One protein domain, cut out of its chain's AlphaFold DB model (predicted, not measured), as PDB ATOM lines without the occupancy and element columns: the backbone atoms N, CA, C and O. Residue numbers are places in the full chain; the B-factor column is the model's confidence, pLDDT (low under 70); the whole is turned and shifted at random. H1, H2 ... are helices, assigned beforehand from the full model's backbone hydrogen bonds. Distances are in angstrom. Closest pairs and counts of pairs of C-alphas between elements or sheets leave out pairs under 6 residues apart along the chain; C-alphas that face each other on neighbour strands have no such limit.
ATOM      1  N   ALA A 351     103.765 188.745  31.000       37.34
ATOM      2  CA  ALA A 351     102.987 188.166  32.091       37.34
ATOM      3  C   ALA A 351     101.469 188.133  31.814       37.34
ATOM      4  O   ALA A 351     100.854 187.128  32.161       37.34
ATOM      5  N   ALA A 352     100.854 189.150  31.184       37.50
ATOM      6  CA  ALA A 352      99.423 189.059  30.852       37.50
ATOM      7  C   ALA A 352      99.128 188.411  29.493       37.50
ATOM      8  O   ALA A 352      98.013 187.938  29.297       37.50
ATOM      9  N   LYS A 353     100.104 188.302  28.577       36.62
ATOM     10  CA  LYS A 353      99.935 187.506  27.346       36.62
ATOM     11  C   LYS A 353     100.023 185.997  27.579       36.62
ATOM     12  O   LYS A 353      99.372 185.243  26.867       36.62
ATOM     13  N   HIS A 354     100.793 185.566  28.577       46.16
ATOM     14  CA  HIS A 354     100.890 184.171  29.001       46.16
ATOM     15  C   HIS A 354     100.978 184.166  30.531       46.16
ATOM     16  O   HIS A 354     102.051 184.478  31.047       46.16
ATOM     17  N   PRO A 355      99.906 183.855  31.283       56.41
ATOM     18  CA  PRO A 355      99.995 183.772  32.738       56.41
ATOM     19  C   PRO A 355     101.011 182.682  33.113       56.41
ATOM     20  O   PRO A 355     100.741 181.485  33.029       56.41
ATOM     21  N   ARG A 356     102.232 183.105  33.451       77.06
ATOM     22  CA  ARG A 356     103.335 182.249  33.894       77.06
ATOM     23  C   ARG A 356     103.276 182.118  35.410       77.06
ATOM     24  O   ARG A 356     102.967 183.090  36.094       77.06
ATOM     25  N   LEU A 357     103.632 180.941  35.923       81.62
ATOM     26  CA  LEU A 357     103.748 180.734  37.366       81.62
ATOM     27  C   LEU A 357     104.769 181.715  37.962       81.62
ATOM     28  O   LEU A 357     105.890 181.846  37.463       81.62
ATOM     29  N   THR A 358     104.379 182.376  39.043       87.56
ATOM     30  CA  THR A 358     105.256 183.170  39.908       87.56
ATOM     31  C   THR A 358     106.303 182.280  40.575       87.56
ATOM     32  O   THR A 358     106.142 181.063  40.682       87.56
ATOM     33  N   ALA A 359     107.378 182.875  41.090       86.81
ATOM     34  CA  ALA A 359     108.398 182.149  41.835       86.81
ATOM     35  C   ALA A 359     107.793 181.381  43.020       86.81
ATOM     36  O   ALA A 359     108.151 180.227  43.244       86.81
ATOM     37  N   ALA A 360     106.836 181.989  43.729       90.19
ATOM     38  CA  ALA A 360     106.136 181.350  44.838       90.19
ATOM     39  C   ALA A 360     105.365 180.101  44.380       90.19
ATOM     40  O   ALA A 360     105.536 179.029  44.962       90.19
ATOM     41  N   GLU A 361     104.587 180.211  43.300       93.25
ATOM     42  CA  GLU A 361     103.843 179.081  42.732       93.25
ATOM     43  C   GLU A 361     104.776 177.970  42.245       93.25
ATOM     44  O   GLU A 361     104.523 176.803  42.527       93.25
ATOM     45  N   VAL A 362     105.889 178.316  41.585       93.62
ATOM     46  CA  VAL A 362     106.895 177.341  41.136       93.62
ATOM     47  C   VAL A 362     107.510 176.592  42.320       93.62
ATOM     48  O   VAL A 362     107.606 175.367  42.273       93.62
ATOM     49  N   THR A 363     107.897 177.292  43.394       94.31
ATOM     50  CA  THR A 363     108.465 176.643  44.592       94.31
ATOM     51  C   THR A 363     107.463 175.778  45.359       94.31
ATOM     52  O   THR A 363     107.873 174.861  46.066       94.31
ATOM     53  N   ALA A 364     106.163 176.042  45.207       95.12
ATOM     54  CA  ALA A 364     105.098 175.263  45.832       95.12
ATOM     55  C   ALA A 364     104.738 173.983  45.053       95.12
ATOM     56  O   ALA A 364     103.968 173.163  45.554       95.12
ATOM     57  N   LEU A 365     105.272 173.791  43.838       93.94
ATOM     58  CA  LEU A 365     104.989 172.597  43.042       93.94
ATOM     59  C   LEU A 365     105.533 171.330  43.729       93.94
ATOM     60  O   LEU A 365     106.696 171.319  44.139       93.94
ATOM     61  N   PRO A 366     104.770 170.218  43.754       91.25
ATOM     62  CA  PRO A 366     105.233 168.946  44.322       91.25
ATOM     63  C   PRO A 366     106.533 168.423  43.698       91.25
ATOM     64  O   PRO A 366     107.301 167.738  44.363       91.25
ATOM     65  N   SER A 367     106.799 168.768  42.433       91.50
ATOM     66  CA  SER A 367     108.006 168.364  41.703       91.50
ATOM     67  C   SER A 367     109.231 169.245  42.005       91.50
ATOM     68  O   SER A 367     110.334 168.901  41.578       91.50
ATOM     69  N   LYS A 525     114.504 194.381  38.791       65.88
ATOM     70  CA  LYS A 525     113.366 193.564  38.354       65.88
ATOM     71  C   LYS A 525     112.879 192.708  39.517       65.88
ATOM     72  O   LYS A 525     113.675 192.311  40.367       65.88
ATOM     73  N   SER A 526     111.582 192.401  39.547       73.44
ATOM     74  CA  SER A 526     111.062 191.402  40.482       73.44
ATOM     75  C   SER A 526     111.657 190.023  40.177       73.44
ATOM     76  O   SER A 526     112.116 189.754  39.058       73.44
ATOM     77  N   LEU A 527     111.644 189.133  41.171       75.25
ATOM     78  CA  LEU A 527     112.085 187.751  40.988       75.25
ATOM     79  C   LEU A 527     111.267 187.061  39.885       75.25
ATOM     80  O   LEU A 527     111.861 186.486  38.977       75.25
ATOM     81  N   ASP A 528     109.941 187.230  39.906       76.62
ATOM     82  CA  ASP A 528     109.014 186.688  38.902       76.62
ATOM     83  C   ASP A 528     109.356 187.161  37.488       76.62
ATOM     84  O   ASP A 528     109.439 186.371  36.549       76.62
ATOM     85  N   ARG A 529     109.644 188.457  37.325       71.88
ATOM     86  CA  ARG A 529     110.047 188.991  36.023       71.88
ATOM     87  C   ARG A 529     111.381 188.410  35.566       71.88
ATOM     88  O   ARG A 529     111.567 188.149  34.382       71.88
ATOM     89  N   THR A 530     112.309 188.221  36.496       73.38
ATOM     90  CA  THR A 530     113.658 187.753  36.180       73.38
ATOM     91  C   THR A 530     113.658 186.294  35.726       73.38
ATOM     92  O   THR A 530     114.323 185.987  34.739       73.38
ATOM     93  N   ILE A 531     112.899 185.407  36.383       76.56
ATOM     94  CA  ILE A 531     112.785 183.999  35.958       76.56
ATOM     95  C   ILE A 531     112.109 183.877  34.582       76.56
ATOM     96  O   ILE A 531     112.521 183.050  33.769       76.56
ATOM     97  N   ILE A 532     111.145 184.757  34.280       77.12
ATOM     98  CA  ILE A 532     110.509 184.846  32.957       77.12
ATOM     99  C   ILE A 532     111.510 185.294  31.899       77.12
ATOM    100  O   ILE A 532     111.658 184.622  30.883       77.12
ATOM    101  N   ASP A 533     112.222 186.398  32.139       71.12
ATOM    102  CA  ASP A 533     113.204 186.926  31.189       71.12
ATOM    103  C   ASP A 533     114.307 185.901  30.892       71.12
ATOM    104  O   ASP A 533     114.728 185.749  29.748       71.12
ATOM    105  N   VAL A 534     114.779 185.184  31.914       77.69
ATOM    106  CA  VAL A 534     115.806 184.147  31.764       77.69
ATOM    107  C   VAL A 534     115.307 182.996  30.887       77.69
ATOM    108  O   VAL A 534     115.997 182.617  29.944       77.69
ATOM    109  N   ALA A 535     114.104 182.477  31.148       81.81
ATOM    110  CA  ALA A 535     113.518 181.414  30.336       81.81
ATOM    111  C   ALA A 535     113.275 181.877  28.889       81.81
ATOM    112  O   ALA A 535     113.701 181.212  27.948       81.81
ATOM    113  N   TYR A 536     112.663 183.050  28.716       79.94
ATOM    114  CA  TYR A 536     112.324 183.622  27.414       79.94
ATOM    115  C   TYR A 536     113.551 183.884  26.544       79.94
ATOM    116  O   TYR A 536     113.529 183.654  25.340       79.94
ATOM    117  N   ASN A 537     114.641 184.373  27.128       75.19
ATOM    118  CA  ASN A 537     115.844 184.625  26.347       75.19
ATOM    119  C   ASN A 537     116.514 183.322  25.877       75.19
ATOM    120  O   ASN A 537     117.212 183.325  24.870       75.19
ATOM    121  N   MET A 538     116.307 182.210  26.584       80.44
ATOM    122  CA  MET A 538     116.958 180.937  26.276       80.44
ATOM    123  C   MET A 538     116.121 180.016  25.388       80.44
ATOM    124  O   MET A 538     116.705 179.213  24.663       80.44
ATOM    125  N   PHE A 539     114.793 180.133  25.433       85.31
ATOM    126  CA  PHE A 539     113.869 179.191  24.805       85.31
ATOM    127  C   PHE A 539     112.725 179.903  24.058       85.31
ATOM    128  O   PHE A 539     112.275 180.960  24.512       85.31
ATOM    129  N   PRO A 540     112.198 179.317  22.966       81.88
ATOM    130  CA  PRO A 540     110.994 179.795  22.284       81.88
ATOM    131  C   PRO A 540     109.747 179.696  23.170       81.88
ATOM    132  O   PRO A 540     109.629 178.792  24.003       81.88
ATOM    133  N   ASP A 541     108.772 180.577  22.948       78.81
ATOM    134  CA  ASP A 541     107.525 180.610  23.731       78.81
ATOM    135  C   ASP A 541     106.701 179.334  23.566       78.81
ATOM    136  O   ASP A 541     106.222 178.776  24.553       78.81
ATOM    137  N   SER A 542     106.622 178.825  22.333       78.38
ATOM    138  CA  SER A 542     105.929 177.579  21.996       78.38
ATOM    139  C   SER A 542     106.474 176.387  22.781       78.38
ATOM    140  O   SER A 542     105.710 175.544  23.251       78.38
ATOM    141  N   TRP A 543     107.795 176.329  22.978       85.81
ATOM    142  CA  TRP A 543     108.419 175.280  23.772       85.81
ATOM    143  C   TRP A 543     108.182 175.484  25.269       85.81
ATOM    144  O   TRP A 543     107.865 174.524  25.966       85.81
ATOM    145  N   LEU A 544     108.284 176.721  25.765       86.06
ATOM    146  CA  LEU A 544     108.035 177.053  27.173       86.06
ATOM    147  C   LEU A 544     106.591 176.756  27.609       86.06
ATOM    148  O   LEU A 544     106.375 176.356  28.756       86.06
ATOM    149  N   ASP A 545     105.624 176.941  26.710       83.25
ATOM    150  CA  ASP A 545     104.202 176.637  26.916       83.25
ATOM    151  C   ASP A 545     103.885 175.143  26.871       83.25
ATOM    152  O   ASP A 545     102.902 174.705  27.471       83.25
ATOM    153  N   ALA A 546     104.713 174.349  26.192       83.50
ATOM    154  CA  ALA A 546     104.473 172.925  26.051       83.50
ATOM    155  C   ALA A 546     104.597 172.177  27.398       83.50
ATOM    156  O   ALA A 546     105.362 172.589  28.285       83.50
ATOM    157  N   PRO A 547     103.879 171.046  27.551       92.19
ATOM    158  CA  PRO A 547     104.058 170.154  28.686       92.19
ATOM    159  C   PRO A 547     105.511 169.703  28.812       92.19
ATOM    160  O   PRO A 547     106.180 169.400  27.818       92.19
ATOM    161  N   ASP A 548     105.986 169.613  30.048       93.31
ATOM    162  CA  ASP A 548     107.304 169.063  30.318       93.31
ATOM    163  C   ASP A 548     107.285 167.543  30.137       93.31
ATOM    164  O   ASP A 548     106.773 166.795  30.965       93.31
ATOM    165  N   THR A 549     107.868 167.094  29.031       89.69
ATOM    166  CA  THR A 549     107.935 165.687  28.605       89.69
ATOM    167  C   THR A 549     109.330 165.091  28.788       89.69
ATOM    168  O   THR A 549     109.661 164.052  28.223       89.69
ATOM    169  N   GLN A 550     110.173 165.746  29.586       87.69
ATOM    170  CA  GLN A 550     111.576 165.391  29.722       87.69
ATOM    171  C   GLN A 550     111.799 163.978  30.276       87.69
ATOM    172  O   GLN A 550     111.187 163.592  31.264       87.69
ATOM    173  N   ARG A 551     112.772 163.241  29.724       90.19
ATOM    174  CA  ARG A 551     113.238 161.970  30.308       90.19
ATOM    175  C   ARG A 551     113.741 162.183  31.743       90.19
ATOM    176  O   ARG A 551     114.661 162.975  31.962       90.19
ATOM    177  N   LEU A 552     113.146 161.469  32.699       93.62
ATOM    178  CA  LEU A 552     113.476 161.533  34.126       93.62
ATOM    179  C   LEU A 552     114.225 160.279  34.593       93.62
ATOM    180  O   LEU A 552     113.967 159.196  34.063       93.62
ATOM    181  N   PRO A 553     115.100 160.391  35.609       94.25
ATOM    182  CA  PRO A 553     115.636 159.222  36.288       94.25
ATOM    183  C   PRO A 553     114.522 158.421  36.970       94.25
ATOM    184  O   PRO A 553     113.544 158.983  37.468       94.25
ATOM    185  N   SER A 554     114.712 157.112  37.057       94.12
ATOM    186  CA  SER A 554     113.808 156.181  37.729       94.12
ATOM    187  C   SER A 554     114.571 155.313  38.731       94.12
ATOM    188  O   SER A 554     115.801 155.351  38.804       94.12
ATOM    189  N   SER A 555     113.848 154.458  39.460       93.50
ATOM    190  CA  SER A 555     114.443 153.470  40.369       93.50
ATOM    191  C   SER A 555     115.387 152.474  39.685       93.50
ATOM    192  O   SER A 555     116.152 151.798  40.370       93.50
ATOM    193  N   THR A 556     115.363 152.385  38.351       94.88
ATOM    194  CA  THR A 556     116.260 151.531  37.564       94.88
ATOM    195  C   THR A 556     117.449 152.283  36.969       94.88
ATOM    196  O   THR A 556     118.321 151.646  36.381       94.88
ATOM    197  N   THR A 557     117.532 153.611  37.121       96.00
ATOM    198  CA  THR A 557     118.691 154.392  36.673       96.00
ATOM    199  C   THR A 557     119.920 154.042  37.527       96.00
ATOM    200  O   THR A 557     119.915 154.312  38.733       96.00
ATOM    201  N   PRO A 558     121.002 153.487  36.942       96.00
ATOM    202  CA  PRO A 558     122.193 153.111  37.700       96.00
ATOM    203  C   PRO A 558     122.787 154.310  38.439       96.00
ATOM    204  O   PRO A 558     122.922 155.374  37.852       96.00
ATOM    205  N   GLY A 559     123.157 154.164  39.713       93.62
ATOM    206  CA  GLY A 559     123.850 155.219  40.468       93.62
ATOM    207  C   GLY A 559     123.059 156.523  40.655       93.62
ATOM    208  O   GLY A 559     123.669 157.562  40.893       93.62
ATOM    209  N   CYS A 560     121.729 156.510  40.526       95.06
ATOM    210  CA  CYS A 560     120.883 157.648  40.883       95.06
ATOM    211  C   CYS A 560     120.206 157.401  42.236       95.06
ATOM    212  O   CYS A 560     119.618 156.343  42.457       95.06
ATOM    213  N   LEU A 561     120.260 158.383  43.136       94.12
ATOM    214  CA  LEU A 561     119.492 158.358  44.383       94.12
ATOM    215  C   LEU A 561     118.096 158.982  44.179       94.12
ATOM    216  O   LEU A 561     117.923 159.779  43.242       94.12
ATOM    217  N   PRO A 562     117.120 158.679  45.059       92.25
ATOM    218  CA  PRO A 562     115.847 159.395  45.109       92.25
ATOM    219  C   PRO A 562     116.023 160.916  45.243       92.25
ATOM    220  O   PRO A 562     117.089 161.410  45.633       92.25
ATOM    221  N   ALA A 563     114.965 161.660  44.920       89.62
ATOM    222  CA  ALA A 563     114.923 163.114  45.025       89.62
ATOM    223  C   ALA A 563     115.294 163.607  46.435       89.62
ATOM    224  O   ALA A 563     115.187 162.898  47.440       89.62
ATOM    225  N   ALA A 564     115.775 164.850  46.517       82.50
ATOM    226  CA  ALA A 564     116.307 165.393  47.762       82.50
ATOM    227  C   ALA A 564     115.258 165.387  48.886       82.50
ATOM    228  O   ALA A 564     114.141 165.848  48.690       82.50
ATOM    229  N   GLY A 565     115.650 164.925  50.077       82.44
ATOM    230  CA  GLY A 565     114.764 164.881  51.249       82.44
ATOM    231  C   GLY A 565     113.985 163.573  51.414       82.44
ATOM    232  O   GLY A 565     113.245 163.447  52.384       82.44
ATOM    233  N   HIS A 566     114.191 162.595  50.529       85.81
ATOM    234  CA  HIS A 566     113.495 161.310  50.554       85.81
ATOM    235  C   HIS A 566     114.450 160.137  50.794       85.81
ATOM    236  O   HIS A 566     115.600 160.154  50.351       85.81
ATOM    237  N   ALA A 567     113.970 159.124  51.522       85.88
ATOM    238  CA  ALA A 567     114.751 157.937  51.882       85.88
ATOM    239  C   ALA A 567     114.670 156.819  50.827       85.88
ATOM    240  O   ALA A 567     115.567 155.979  50.757       85.88
ATOM    241  N   ASP A 568     113.619 156.816  50.005       89.56
ATOM    242  CA  ASP A 568     113.319 155.783  49.015       89.56
ATOM    243  C   ASP A 568     112.680 156.375  47.746       89.56
ATOM    244  O   ASP A 568     112.312 157.550  47.684       89.56
ATOM    245  N   TRP A 569     112.579 155.547  46.707       90.50
ATOM    246  CA  TRP A 569     112.002 155.924  45.415       90.50
ATOM    247  C   TRP A 569     110.474 156.019  45.422       90.50
ATOM    248  O   TRP A 569     109.922 156.667  44.539       90.50
ATOM    249  N   GLU A 570     109.793 155.401  46.392       87.19
ATOM    250  CA  GLU A 570     108.333 155.499  46.520       87.19
ATOM    251  C   GLU A 570     107.925 156.919  46.918       87.19
ATOM    252  O   GLU A 570     107.012 157.499  46.334       87.19
ATOM    253  N   SER A 571     108.643 157.503  47.879       84.38
ATOM    254  CA  SER A 571     108.412 158.867  48.350       84.38
ATOM    255  C   SER A 571     109.174 159.928  47.549       84.38
ATOM    256  O   SER A 571     108.736 161.074  47.517       84.38
ATOM    257  N   GLY A 572     110.291 159.565  46.907       85.94
ATOM    258  CA  GLY A 572     111.226 160.485  46.250       85.94
ATOM    259  C   GLY A 572     111.385 160.309  44.741       85.94
ATOM    260  O   GLY A 572     112.483 160.531  44.227       85.94
ATOM    261  N   ALA A 573     110.351 159.878  44.018       89.94
ATOM    262  CA  ALA A 573     110.406 159.804  42.556       89.94
ATOM    263  C   ALA A 573     110.580 161.197  41.916       89.94
ATOM    264  O   ALA A 573     110.022 162.189  42.387       89.94
ATOM    265  N   TYR A 574     111.339 161.281  40.816       93.69
ATOM    266  CA  TYR A 574     111.451 162.523  40.045       93.69
ATOM    267  C   TYR A 574     110.159 162.795  39.274       93.69
ATOM    268  O   TYR A 574     109.620 161.898  38.630       93.69
ATOM    269  N   GLY A 575     109.674 164.039  39.333       91.25
ATOM    270  CA  GLY A 575     108.394 164.433  38.750       91.25
ATOM    271  C   GLY A 575     108.520 165.343  37.531       91.25
ATOM    272  O   GLY A 575     109.477 166.114  37.375       91.25
ATOM    273  N   HIS A 576     107.504 165.279  36.673       94.56
ATOM    274  CA  HIS A 576     107.286 166.279  35.633       94.56
ATOM    275  C   HIS A 576     106.731 167.569  36.246       94.56
ATOM    276  O   HIS A 576     106.005 167.554  37.244       94.56
ATOM    277  N   PHE A 577     107.103 168.696  35.655       94.81
ATOM    278  CA  PHE A 577     106.483 169.989  35.905       94.81
ATOM    279  C   PHE A 577     105.258 170.152  34.991       94.81
ATOM    280  O   PHE A 577     105.145 169.458  33.982       94.81
ATOM    281  N   PRO A 578     104.326 171.071  35.297       91.56
ATOM    282  CA  PRO A 578     103.168 171.302  34.432       91.56
ATOM    283  C   PRO A 578     103.551 171.748  33.014       91.56
ATOM    284  O   PRO A 578     102.903 171.369  32.043       91.56
ATOM    285  N   THR A 579     104.617 172.541  32.899       93.44
ATOM    286  CA  THR A 579     105.142 173.062  31.634       93.44
ATOM    287  C   THR A 579     106.664 173.089  31.652       93.44
ATOM    288  O   THR A 579     107.293 173.106  32.719       93.44
ATOM    289  N   ASN A 580     107.261 173.169  30.466       92.75
ATOM    290  CA  ASN A 580     108.693 173.404  30.322       92.75
ATOM    291  C   ASN A 580     109.127 174.699  31.021       92.75
ATOM    292  O   ASN A 580     110.142 174.702  31.718       92.75
ATOM    293  N   PHE A 581     108.329 175.772  30.933       92.12
ATOM    294  CA  PHE A 581     108.579 176.997  31.693       92.12
ATOM    295  C   PHE A 581     108.726 176.732  33.193       92.12
ATOM    296  O   PHE A 581     109.703 177.172  33.794       92.12
ATOM    297  N   ALA A 582     107.791 175.994  33.800       93.62
ATOM    298  CA  ALA A 582     107.822 175.724  35.233       93.62
ATOM    299  C   ALA A 582     109.088 174.952  35.644       93.62
ATOM    300  O   ALA A 582     109.697 175.280  36.663       93.62
ATOM    301  N   ARG A 583     109.545 173.995  34.821       93.62
ATOM    302  CA  ARG A 583     110.823 173.294  35.037       93.62
ATOM    303  C   ARG A 583     112.016 174.250  34.973       93.62
ATOM    304  O   ARG A 583     112.871 174.222  35.857       93.62
ATOM    305  N   ILE A 584     112.091 175.079  33.933       91.88
ATOM    306  CA  ILE A 584     113.197 176.025  33.717       91.88
ATOM    307  C   ILE A 584     113.236 177.088  34.824       91.88
ATOM    308  O   ILE A 584     114.305 177.374  35.365       91.88
ATOM    309  N   ALA A 585     112.079 177.614  35.224       90.06
ATOM    310  CA  ALA A 585     111.952 178.536  36.345       90.06
ATOM    311  C   ALA A 585     112.405 177.894  37.664       90.06
ATOM    312  O   ALA A 585     113.162 178.508  38.413       90.06
ATOM    313  N   ALA A 586     112.014 176.643  37.930       92.81
ATOM    314  CA  ALA A 586     112.429 175.926  39.134       92.81
ATOM    315  C   ALA A 586     113.952 175.716  39.187       92.81
ATOM    316  O   ALA A 586     114.570 175.903  40.233       92.81
ATOM    317  N   GLN A 587     114.570 175.411  38.041       89.75
ATOM    318  CA  GLN A 587     116.026 175.314  37.905       89.75
ATOM    319  C   GLN A 587     116.728 176.654  38.161       89.75
ATOM    320  O   GLN A 587     117.759 176.674  38.834       89.75
ATOM    321  N   ASP A 588     116.183 177.774  37.669       87.44
ATOM    322  CA  ASP A 588     116.745 179.106  37.938       87.44
ATOM    323  C   ASP A 588     116.594 179.510  39.415       87.44
ATOM    324  O   ASP A 588     117.494 180.136  39.979       87.44
ATOM    325  N   LEU A 589     115.498 179.121  40.072       88.69
ATOM    326  CA  LEU A 589     115.256 179.385  41.494       88.69
ATOM    327  C   LEU A 589     116.179 178.570  42.410       88.69
ATOM    328  O   LEU A 589     116.809 179.154  43.291       88.69
ATOM    329  N   GLU A 590     116.327 177.259  42.181       86.56
ATOM    330  CA  GLU A 590     117.255 176.411  42.951       86.56
ATOM    331  C   GLU A 590     118.695 176.925  42.821       86.56
ATOM    332  O   GLU A 590     119.424 177.038  43.804       86.56
ATOM    333  N   LYS A 591     119.076 177.341  41.609       82.31
ATOM    334  CA  LYS A 591     120.368 177.966  41.328       82.31
ATOM    335  C   LYS A 591     120.591 179.244  42.141       82.31
ATOM    336  O   LYS A 591     121.661 179.438  42.704       82.31
ATOM    337  N   ARG A 592     119.597 180.137  42.188       83.38
ATOM    338  CA  ARG A 592     119.682 181.409  42.932       83.38
ATOM    339  C   ARG A 592     119.740 181.213  44.442       83.38
ATOM    340  O   ARG A 592     120.268 182.085  45.127       83.38
ATOM    341  N   ALA A 593     119.201 180.107  44.948       85.75
ATOM    342  CA  ALA A 593     119.292 179.761  46.359       85.75
ATOM    343  C   ALA A 593     120.729 179.386  46.781       85.75
ATOM    344  O   ALA A 593     121.086 179.588  47.939       85.75
ATOM    345  N   ASP A 594     121.570 178.901  45.858       83.31
ATOM    346  CA  ASP A 594     122.987 178.612  46.111       83.31
ATOM    347  C   ASP A 594     123.872 179.853  45.894       83.31
ATOM    348  O   ASP A 594     124.567 180.012  44.888       83.31
ATOM    349  N   THR A 595     123.867 180.762  46.866       81.50
ATOM    350  CA  THR A 595     124.638 182.012  46.784       81.50
ATOM    351  C   THR A 595     126.161 181.825  46.868       81.50
ATOM    352  O   THR A 595     126.902 182.714  46.444       81.50
ATOM    353  N   ASP A 596     126.635 180.680  47.372       83.81
ATOM    354  CA  ASP A 596     128.068 180.370  47.507       83.81
ATOM    355  C   ASP A 596     128.653 179.817  46.200       83.81
ATOM    356  O   ASP A 596     129.768 180.173  45.791       83.81
ATOM    357  N   GLY A 597     127.900 178.948  45.521       80.19
ATOM    358  CA  GLY A 597     128.243 178.416  44.208       80.19
ATOM    359  C   GLY A 597     127.995 179.418  43.078       80.19
ATOM    360  O   GLY A 597     128.795 179.501  42.143       80.19
TER     361      GLY A 597
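What this domain is: This is residues 351 to 367 and 525 to 597 of the 694 residues of a protein of Pseudogymnoascus sp. VKM F-4518 (FW-2643) (UniProt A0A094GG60). H4, the longest helix, is the core of a small helical cluster: H2 crosses it steeply, and short H1 and H3 pack on it. A long loop, residues 546 to 579, runs out to Pro 558 and folds back to H4. The 90 printed residues include four named helices, H1 to H4 in order, and no named strand; the class is all helix, with 36 residues in helices. The whole is only just compact, close to loose: radius of gyration of the C-alphas 14.4 A, spans 40 by 31 by 21 A.

Where its parts are: H4, residues 580 to 593, measures 20.2 A, from C-alpha 580 at (108.693, 173.404, 30.322) to C-alpha 593 at (119.292, 179.761, 46.359). H2, residues 527 to 538, measures 16.9 A. H1 is residues 359 to 363 and H3 residues 541 to 545.

How they stand to each other: H4 is the hub. H2 touches it with residues 531 to 535 alone, at a steep tilt of 60 degrees, opposite ways; the closest C-alphas, Ile 531 and Ala 585, are 5.5 A apart. H1 touches H4, closest C-alphas Val 362 and Ala 586, 6.1 A. H3 touches residues 580 to 581 of H4 alone, closest C-alphas Leu 544 and Phe 581, 4.6 A. H1 and H3 are apart. In the four helices every O i to N i+4 pair is within hydrogen-bond range.

The domain as a whole: The C-alphas farthest apart, Ala 352 and Pro 558, are 43.1 A apart. Residues 368 to 524 are not printed; C-alphas 367 and 525 are 26.0 A apart across this cut. The link H3 to H4 is long. Residues 591 to 597 stand free, of which 591 to 593 belong to H4. Residues 351 to 355 and 525 have pLDDT under 70.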